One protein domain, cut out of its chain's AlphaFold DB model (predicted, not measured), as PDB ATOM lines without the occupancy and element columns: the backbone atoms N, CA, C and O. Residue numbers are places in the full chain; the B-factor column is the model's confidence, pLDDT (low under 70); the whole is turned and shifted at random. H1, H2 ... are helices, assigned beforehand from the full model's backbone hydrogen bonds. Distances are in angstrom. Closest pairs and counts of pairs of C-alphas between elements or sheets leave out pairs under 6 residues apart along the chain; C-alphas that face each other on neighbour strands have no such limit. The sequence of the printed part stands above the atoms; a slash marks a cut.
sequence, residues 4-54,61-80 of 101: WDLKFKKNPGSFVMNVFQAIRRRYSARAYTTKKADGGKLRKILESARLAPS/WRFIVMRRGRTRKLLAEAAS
ATOM      1  N   TRP A   4     186.862 200.770 277.227       52.19
ATOM      2  CA  TRP A   4     188.054 201.598 277.082       52.19
ATOM      3  C   TRP A   4     187.763 203.067 276.744       52.19
ATOM      4  O   TRP A   4     188.487 203.943 277.214       52.19
ATOM      5  N   ASP A   5     186.696 203.372 276.001       54.09
ATOM      6  CA  ASP A   5     186.334 204.749 275.626       54.09
ATOM      7  C   ASP A   5     185.705 205.539 276.793       54.09
ATOM      8  O   ASP A   5     185.726 206.774 276.795       54.09
ATOM      9  N   LEU A   6     185.178 204.857 277.818       52.31
ATOM     10  CA  LEU A   6     184.544 205.490 278.982       52.31
ATOM     11  C   LEU A   6     185.564 206.049 279.987       52.31
ATOM     12  O   LEU A   6     185.296 207.068 280.626       52.31
ATOM     13  N   LYS A   7     186.754 205.442 280.098       51.22
ATOM     14  CA  LYS A   7     187.793 205.883 281.051       51.22
ATOM     15  C   LYS A   7     188.440 207.221 280.669       51.22
ATOM     16  O   LYS A   7     188.856 207.962 281.554       51.22
ATOM     17  N   PHE A   8     188.469 207.579 279.383       50.09
ATOM     18  CA  PHE A   8     189.144 208.796 278.899       50.09
ATOM     19  C   PHE A   8     188.235 210.026 278.755       50.09
ATOM     20  O   PHE A   8     188.738 211.135 278.600       50.09
ATOM     21  N   LYS A   9     186.906 209.870 278.839       52.22
ATOM     22  CA  LYS A   9     185.945 210.986 278.726       52.22
ATOM     23  C   LYS A   9     185.790 211.830 279.999       52.22
ATOM     24  O   LYS A   9     185.143 212.870 279.949       52.22
ATOM     25  N   LYS A  10     186.377 211.422 281.131       51.59
ATOM     26  CA  LYS A  10     186.174 212.077 282.440       51.59
ATOM     27  C   LYS A  10     186.955 213.385 282.670       51.59
ATOM     28  O   LYS A  10     186.885 213.910 283.771       51.59
ATOM     29  N   ASN A  11     187.645 213.944 281.672       47.75
ATOM     30  CA  ASN A  11     188.360 215.221 281.813       47.75
ATOM     31  C   ASN A  11     187.954 216.230 280.721       47.75
ATOM     32  O   ASN A  11     188.564 216.243 279.652       47.75
ATOM     33  N   PRO A  12     186.973 217.117 280.978       47.75
ATOM     34  CA  PRO A  12     186.483 218.087 279.990       47.75
ATOM     35  C   PRO A  12     187.486 219.206 279.635       47.75
ATOM     36  O   PRO A  12     187.205 220.011 278.753       47.75
ATOM     37  N   GLY A  13     188.663 219.249 280.276       48.53
ATOM     38  CA  GLY A  13     189.742 220.205 279.986       48.53
ATOM     39  C   GLY A  13     190.948 219.635 279.227       48.53
ATOM     40  O   GLY A  13     191.878 220.385 278.937       48.53
ATOM     41  N   SER A  14     190.983 218.335 278.904       48.53
ATOM     42  CA  SER A  14     192.128 217.726 278.219       48.53
ATOM     43  C   SER A  14     191.764 217.361 276.775       48.53
ATOM     44  O   SER A  14     191.088 216.379 276.480       48.53
ATOM     45  N   PHE A  15     192.219 218.177 275.823       55.34
ATOM     46  CA  PHE A  15     192.222 217.820 274.401       55.34
ATOM     47  C   PHE A  15     193.295 216.749 274.153       55.34
ATOM     48  O   PHE A  15     194.333 217.007 273.545       55.34
ATOM     49  N   VAL A  16     193.086 215.541 274.670       60.81
ATOM     50  CA  VAL A  16     194.031 214.435 274.516       60.81
ATOM     51  C   VAL A  16     193.442 213.438 273.527       60.81
ATOM     52  O   VAL A  16     192.586 212.624 273.860       60.81
ATOM     53  N   MET A  17     193.914 213.517 272.280       78.56
ATOM     54  CA  MET A  17     193.685 212.479 271.275       78.56
ATOM     55  C   MET A  17     194.354 211.188 271.756       78.56
ATOM     56  O   MET A  17     195.574 211.155 271.934       78.56
ATOM     57  N   ASN A  18     193.577 210.125 271.951       88.69
ATOM     58  CA  ASN A  18     194.131 208.825 272.326       88.69
ATOM     59  C   ASN A  18     194.651 208.050 271.096       88.69
ATOM     60  O   ASN A  18     194.399 208.420 269.946       88.69
ATOM     61  N   VAL A  19     195.382 206.956 271.339       89.31
ATOM     62  CA  VAL A  19     196.009 206.146 270.279       89.31
ATOM     63  C   VAL A  19     194.977 205.613 269.279       89.31
ATOM     64  O   VAL A  19     195.183 205.723 268.070       89.31
ATOM     65  N   PHE A  20     193.837 205.103 269.750       91.19
ATOM     66  CA  PHE A  20     192.788 204.561 268.881       91.19
ATOM     67  C   PHE A  20     192.160 205.634 267.986       91.19
ATOM     68  O   PHE A  20     191.938 205.407 266.796       91.19
ATOM     69  N   GLN A  21     191.924 206.830 268.526       89.19
ATOM     70  CA  GLN A  21     191.421 207.966 267.760       89.19
ATOM     71  C   GLN A  21     192.443 208.444 266.724       89.19
ATOM     72  O   GLN A  21     192.066 208.721 265.585       89.19
ATOM     73  N   ALA A  22     193.727 208.500 267.088       90.06
ATOM     74  CA  ALA A  22     194.798 208.877 266.170       90.06
ATOM     75  C   ALA A  22     194.908 207.901 264.985       90.06
ATOM     76  O   ALA A  22     195.047 208.340 263.843       90.06
ATOM     77  N   ILE A  23     194.785 206.593 265.238       91.94
ATOM     78  CA  ILE A  23     194.791 205.559 264.193       91.94
ATOM     79  C   ILE A  23     193.558 205.696 263.291       91.94
ATOM     80  O   ILE A  23     193.706 205.772 262.072       91.94
ATOM     81  N   ARG A  24     192.352 205.796 263.870       91.44
ATOM     82  CA  ARG A  24     191.090 205.899 263.112       91.44
ATOM     83  C   ARG A  24     191.012 207.157 262.240       91.44
ATOM     84  O   ARG A  24     190.440 207.110 261.159       91.44
ATOM     85  N   ARG A  25     191.575 208.281 262.697       92.12
ATOM     86  CA  ARG A  25     191.534 209.577 261.992       92.12
ATOM     87  C   ARG A  25     192.719 209.813 261.053       92.12
ATOM     88  O   ARG A  25     192.815 210.886 260.455       92.12
ATOM     89  N   ARG A  26     193.647 208.860 260.933       93.06
ATOM     90  CA  ARG A  26     194.812 208.979 260.050       93.06
ATOM     91  C   ARG A  26     194.357 209.216 258.609       93.06
ATOM     92  O   ARG A  26     193.565 208.458 258.063       93.06
ATOM     93  N   TYR A  27     194.972 210.191 257.953       91.38
ATOM     94  CA  TYR A  27     194.870 210.381 256.511       91.38
ATOM     95  C   TYR A  27     196.245 210.710 255.923       91.38
ATOM     96  O   TYR A  27     197.163 211.141 256.625       91.38
ATOM     97  N   SER A  28     196.399 210.502 254.618       88.94
ATOM     98  CA  SER A  28     197.626 210.854 253.902       88.94
ATOM     99  C   SER A  28     197.614 212.340 253.546       88.94
ATOM    100  O   SER A  28     197.048 212.734 252.523       88.94
ATOM    101  N   ALA A  29     198.240 213.170 254.383       86.00
ATOM    102  CA  ALA A  29     198.483 214.573 254.063       86.00
ATOM    103  C   ALA A  29     199.371 214.689 252.811       86.00
ATOM    104  O   ALA A  29     200.317 213.924 252.645       86.00
ATOM    105  N   ARG A  30     199.042 215.629 251.918       83.19
ATOM    106  CA  ARG A  30     199.743 215.853 250.635       83.19
ATOM    107  C   ARG A  30     200.073 217.322 250.357       83.19
ATOM    108  O   ARG A  30     200.780 217.631 249.404       83.19
ATOM    109  N   ALA A  31     199.587 218.221 251.203       81.12
ATOM    110  CA  ALA A  31     199.896 219.639 251.183       81.12
ATOM    111  C   ALA A  31     200.439 220.016 252.556       81.12
ATOM    112  O   ALA A  31     199.857 219.638 253.574       81.12
ATOM    113  N   TYR A  32     201.561 220.729 252.591       82.81
ATOM    114  CA  TYR A  32     202.126 221.138 253.862       82.81
ATOM    115  C   TYR A  32     202.989 222.394 253.786       82.81
ATOM    116  O   TYR A  32     203.413 222.840 252.721       82.81
ATOM    117  N   THR A  33     203.210 222.978 254.961       85.12
ATOM    118  CA  THR A  33     203.841 224.290 255.127       85.12
ATOM    119  C   THR A  33     205.347 224.267 254.832       85.12
ATOM    120  O   THR A  33     205.991 223.218 254.755       85.12
ATOM    121  N   THR A  34     205.952 225.448 254.699       82.00
ATOM    122  CA  THR A  34     207.409 225.609 254.549       82.00
ATOM    123  C   THR A  34     208.167 225.518 255.879       82.00
ATOM    124  O   THR A  34     209.404 225.505 255.877       82.00
ATOM    125  N   LYS A  35     207.445 225.423 257.006       85.06
ATOM    126  CA  LYS A  35     208.016 225.328 258.351       85.06
ATOM    127  C   LYS A  35     208.857 224.059 258.476       85.06
ATOM    128  O   LYS A  35     208.433 222.965 258.104       85.06
ATOM    129  N   LYS A  36     210.061 224.202 259.031       81.88
ATOM    130  CA  LYS A  36     210.904 223.052 259.373       81.88
ATOM    131  C   LYS A  36     210.221 222.236 260.473       81.88
ATOM    132  O   LYS A  36     209.698 222.811 261.427       81.88
ATOM    133  N   ALA A  37     210.254 220.909 260.360       84.38
ATOM    134  CA  ALA A  37     209.837 220.061 261.470       84.38
ATOM    135  C   ALA A  37     210.770 220.265 262.663       84.38
ATOM    136  O   ALA A  37     211.986 220.396 262.505       84.38
ATOM    137  N   ASP A  38     210.169 220.262 263.847       87.12
ATOM    138  CA  ASP A  38     210.898 220.289 265.102       87.12
ATOM    139  C   ASP A  38     211.743 219.013 265.263       87.12
ATOM    140  O   ASP A  38     211.273 217.894 265.039       87.12
ATOM    141  N   GLY A  39     213.003 219.195 265.659       88.69
ATOM    142  CA  GLY A  39     213.947 218.103 265.854       88.69
ATOM    143  C   GLY A  39     213.555 217.185 267.011       88.69
ATOM    144  O   GLY A  39     213.767 215.978 266.907       88.69
ATOM    145  N   GLY A  40     212.951 217.726 268.074       92.06
ATOM    146  CA  GLY A  40     212.475 216.938 269.212       92.06
ATOM    147  C   GLY A  40     211.342 215.995 268.811       92.06
ATOM    148  O   GLY A  40     211.420 214.787 269.045       92.06
ATOM    149  N   LYS A  41     210.326 216.521 268.118       89.94
ATOM    150  CA  LYS A  41     209.242 215.709 267.536       89.94
ATOM    151  C   LYS A  41     209.764 214.643 266.574       89.94
ATOM    152  O   LYS A  41     209.315 213.504 266.637       89.94
ATOM    153  N   LEU A  42     210.732 214.985 265.723       90.69
ATOM    154  CA  LEU A  42     211.318 214.027 264.788       90.69
ATOM    155  C   LEU A  42     212.025 212.874 265.515       90.69
ATOM    156  O   LEU A  42     211.822 211.720 265.153       90.69
ATOM    157  N   ARG A  43     212.810 213.171 266.559       92.25
ATOM    158  CA  ARG A  43     213.461 212.141 267.386       92.25
ATOM    159  C   ARG A  43     212.438 211.217 268.038       92.25
ATOM    160  O   ARG A  43     212.611 210.009 267.963       92.25
ATOM    161  N   LYS A  44     211.359 211.767 268.606       92.88
ATOM    162  CA  LYS A  44     210.276 210.967 269.203       92.88
ATOM    163  C   LYS A  44     209.666 209.987 268.195       92.88
ATOM    164  O   LYS A  44     209.499 208.822 268.521       92.88
ATOM    165  N   ILE A  45     209.399 210.435 266.967       93.12
ATOM    166  CA  ILE A  45     208.857 209.579 265.896       93.12
ATOM    167  C   ILE A  45     209.835 208.459 265.524       93.12
ATOM    168  O   ILE A  45     209.429 207.306 265.403       93.12
ATOM    169  N   LEU A  46     211.114 208.790 265.335       92.25
ATOM    170  CA  LEU A  46     212.136 207.803 264.973       92.25
ATOM    171  C   LEU A  46     212.353 206.780 266.092       92.25
ATOM    172  O   LEU A  46     212.526 205.601 265.806       92.25
ATOM    173  N   GLU A  47     212.282 207.210 267.349       94.38
ATOM    174  CA  GLU A  47     212.384 206.317 268.500       94.38
ATOM    175  C   GLU A  47     211.172 205.385 268.604       94.38
ATOM    176  O   GLU A  47     211.340 204.181 268.775       94.38
ATOM    177  N   SER A  48     209.953 205.894 268.391       93.56
ATOM    178  CA  SER A  48     208.763 205.041 268.271       93.56
ATOM    179  C   SER A  48     208.905 204.002 267.157       93.56
ATOM    180  O   SER A  48     208.501 202.858 267.336       93.56
ATOM    181  N   ALA A  49     209.496 204.382 266.020       91.75
ATOM    182  CA  ALA A  49     209.743 203.457 264.921       91.75
ATOM    183  C   ALA A  49     210.808 202.406 265.274       91.75
ATOM    184  O   ALA A  49     210.643 201.249 264.917       91.75
ATOM    185  N   ARG A  50     211.865 202.778 266.009       91.38
ATOM    186  CA  ARG A  50     212.903 201.850 266.488       91.38
ATOM    187  C   ARG A  50     212.351 200.804 267.462       91.38
ATOM    188  O   ARG A  50     212.796 199.665 267.439       91.38
ATOM    189  N   LEU A  51     211.404 201.200 268.313       92.50
ATOM    190  CA  LEU A  51     210.784 200.333 269.322       92.50
ATOM    191  C   LEU A  51     209.721 199.381 268.756       92.50
ATOM    192  O   LEU A  51     209.279 198.480 269.467       92.50
ATOM    193  N   ALA A  52     209.278 199.576 267.513       93.00
ATOM    194  CA  ALA A  52     208.289 198.691 266.914       93.00
ATOM    195  C   ALA A  52     208.864 197.268 266.719       93.00
ATOM    196  O   ALA A  52     210.049 197.112 266.408       93.00
ATOM    197  N   PRO A  53     208.047 196.212 266.893       93.25
ATOM    198  CA  PRO A  53     208.507 194.834 266.761       93.25
ATOM    199  C   PRO A  53     208.948 194.537 265.324       93.25
ATOM    200  O   PRO A  53     208.320 194.981 264.364       93.25
ATOM    201  N   SER A  54     210.003 193.738 265.170       93.44
ATOM    202  CA  SER A  54     210.514 193.320 263.862       93.44
ATOM    203  C   SER A  54     210.673 191.802 263.788       93.44
ATOM    204  O   SER A  54     210.848 191.134 264.810       93.44
ATOM    205  N   TRP A  61     214.878 197.769 259.252       86.44
ATOM    206  CA  TRP A  61     214.507 199.121 258.865       86.44
ATOM    207  C   TRP A  61     215.725 200.044 258.856       86.44
ATOM    208  O   TRP A  61     216.564 200.041 259.761       86.44
ATOM    209  N   ARG A  62     215.817 200.878 257.823       87.06
ATOM    210  CA  ARG A  62     216.799 201.959 257.718       87.06
ATOM    211  C   ARG A  62     216.045 203.250 257.451       87.06
ATOM    212  O   ARG A  62     215.246 203.329 256.523       87.06
ATOM    213  N   PHE A  63     216.292 204.259 258.281       86.75
ATOM    214  CA  PHE A  63     215.648 205.564 258.166       86.75
ATOM    215  C   PHE A  63     216.679 206.602 257.733       86.75
ATOM    216  O   PHE A  63     217.640 206.866 258.452       86.75
ATOM    217  N   ILE A  64     216.467 207.217 256.567       85.94
ATOM    218  CA  ILE A  64     217.329 208.289 256.058       85.94
ATOM    219  C   ILE A  64     216.617 209.629 256.249       85.94
ATOM    220  O   ILE A  64     215.550 209.881 255.695       85.94
ATOM    221  N   VAL A  65     217.231 210.517 257.032       85.12
ATOM    222  CA  VAL A  65     216.663 211.818 257.403       85.12
ATOM    223  C   VAL A  65     217.349 212.930 256.607       85.12
ATOM    224  O   VAL A  65     218.387 213.464 256.994       85.12
ATOM    225  N   MET A  66     216.756 213.324 255.479       80.44
ATOM    226  CA  MET A  66     217.302 214.389 254.627       80.44
ATOM    227  C   MET A  66     216.938 215.807 255.090       80.44
ATOM    228  O   MET A  66     215.806 216.258 254.939       80.44
ATOM    229  N   ARG A  67     217.933 216.562 255.575       76.75
ATOM    230  CA  ARG A  67     217.777 217.976 255.984       76.75
ATOM    231  C   ARG A  67     218.023 218.997 254.870       76.75
ATOM    232  O   ARG A  67     217.577 220.139 254.979       76.75
ATOM    233  N   ARG A  68     218.767 218.621 253.822       73.00
ATOM    234  CA  ARG A  68     219.256 219.538 252.776       73.00
ATOM    235  C   ARG A  68     218.348 219.539 251.544       73.00
ATOM    236  O   ARG A  68     217.867 218.500 251.105       73.00
ATOM    237  N   GLY A  69     218.147 220.721 250.955       70.88
ATOM    238  CA  GLY A  69     217.222 220.916 249.831       70.88
ATOM    239  C   GLY A  69     217.660 220.277 248.507       70.88
ATOM    240  O   GLY A  69     216.799 219.837 247.752       70.88
ATOM    241  N   ARG A  70     218.971 220.197 248.228       78.81
ATOM    242  CA  ARG A  70     219.505 219.649 246.964       78.81
ATOM    243  C   ARG A  70     219.235 218.148 246.825       78.81
ATOM    244  O   ARG A  70     218.637 217.737 245.841       78.81
ATOM    245  N   THR A  71     219.587 217.360 247.840       77.00
ATOM    246  CA  THR A  71     219.357 215.902 247.871       77.00
ATOM    247  C   THR A  71     217.876 215.556 247.724       77.00
ATOM    248  O   THR A  71     217.522 214.619 247.019       77.00
ATOM    249  N   ARG A  72     216.990 216.366 248.318       73.19
ATOM    250  CA  ARG A  72     215.542 216.174 248.195       73.19
ATOM    251  C   ARG A  72     215.039 216.350 246.763       73.19
ATOM    252  O   ARG A  72     214.179 215.587 246.344       73.19
ATOM    253  N   LYS A  73     215.539 217.356 246.032       74.44
ATOM    254  CA  LYS A  73     215.156 217.583 244.627       74.44
ATOM    255  C   LYS A  73     215.557 216.395 243.753       74.44
ATOM    256  O   LYS A  73     214.715 215.906 243.018       74.44
ATOM    257  N   LEU A  74     216.785 215.904 243.919       81.31
ATOM    258  CA  LEU A  74     217.282 214.734 243.189       81.31
ATOM    259  C   LEU A  74     216.445 213.484 243.486       81.31
ATOM    260  O   LEU A  74     216.075 212.767 242.569       81.31
ATOM    261  N   LEU A  75     216.073 213.253 244.751       78.56
ATOM    262  CA  LEU A  75     215.197 212.128 245.089       78.56
ATOM    263  C   LEU A  75     213.780 212.301 244.524       78.56
ATOM    264  O   LEU A  75     213.171 211.328 244.098       78.56
ATOM    265  N   ALA A  76     213.246 213.527 244.522       74.69
ATOM    266  CA  ALA A  76     211.940 213.825 243.933       74.69
ATOM    267  C   ALA A  76     211.895 213.485 242.439       74.69
ATOM    268  O   ALA A  76     210.885 212.990 241.952       74.69
ATOM    269  N   GLU A  77     212.988 213.771 241.739       77.81
ATOM    270  CA  GLU A  77     213.171 213.488 240.320       77.81
ATOM    271  C   GLU A  77     213.356 211.986 240.069       77.81
ATOM    272  O   GLU A  77     212.605 211.401 239.293       77.81
ATOM    273  N   ALA A  78     214.269 211.343 240.804       80.69
ATOM    274  CA  ALA A  78     214.579 209.920 240.660       80.69
ATOM    275  C   ALA A  78     213.406 208.997 241.013       80.69
ATOM    276  O   ALA A  78     213.268 207.921 240.443       80.69
ATOM    277  N   ALA A  79     212.562 209.390 241.968       72.19
ATOM    278  CA  ALA A  79     211.474 208.537 242.413       72.19
ATOM    279  C   ALA A  79     210.318 208.443 241.403       72.19
ATOM    280  O   ALA A  79     209.448 207.608 241.599       72.19
ATOM    281  N   SER A  80     210.231 209.309 240.381       59.94
ATOM    282  CA  SER A  80     209.041 209.453 239.509       59.94
ATOM    283  C   SER A  80     207.709 209.635 240.274       59.94
ATOM    284  O   SER A  80     206.624 209.613 239.694       59.94
TER     285      SER A  80
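AT A GLANCE: This is residues 4 to 54 and 61 to 80 of the 101 residues of the protein "Nitroreductase domain-containing protein" of Lentisphaeria bacterium (UniProt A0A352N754). What does the model look like? It is an open, strung-out chain of four separate helices, H1 near one end of the longest axis and H4 near the other, with H3, the longest, between H2 and H4 and no helix touching another. Residues 26 to 35 swing out in a free-standing arc between H2 and H3, and residues 61 to 68 run back past H3 to H4. How much is regular, and how large is it? Of 71 printed residues, 33, under half, are in the named helices H1, H2, H3 and H4, in that order, with no named strand: the class is all helix. The whole is extended and elongated, with a radius of gyration of the C-alphas of 17.2 A and spans of 50 by 32 by 25 A.

HOW THE PARTS SIT: What stands near the longest helix? H3, residues 39 to 50, is apart from H2, residues 19 to 24, from H4, residues 69 to 78, and from H1, residues 4 to 8. Do the others meet? H1 is apart from H2 and H4, and H2 is apart from H4. What do the backbones show? In H2, H3 and H4 every O i to N i+4 pair is within hydrogen-bond range; in H1 it is 0 of 1, and 0 of 2 O i to N i+3 pairs.

IN THESE COORDINATES: Where are the longer helices? H3 spans 16.3 A from C-alpha 39 at (213.947, 218.103, 265.854), and H4 14.6 A, ending at C-alpha 78 at (214.579, 209.920, 240.660). And the short ones? H2 spans 8.7 A, and H1 7.5 A from C-alpha 4 at (188.054, 201.598, 277.082).

THE WHOLE: Which links are long? H2 to H3, with 14 residues, is long; H1 to H2 is short. Where is the cut? Residues 55 to 60, in the link from H3 to H4, are not printed; C-alphas 54 and 61 are 8.6 A apart. Where is confidence low? Residues 4 to 16 and residue 80 have pLDDT under 70.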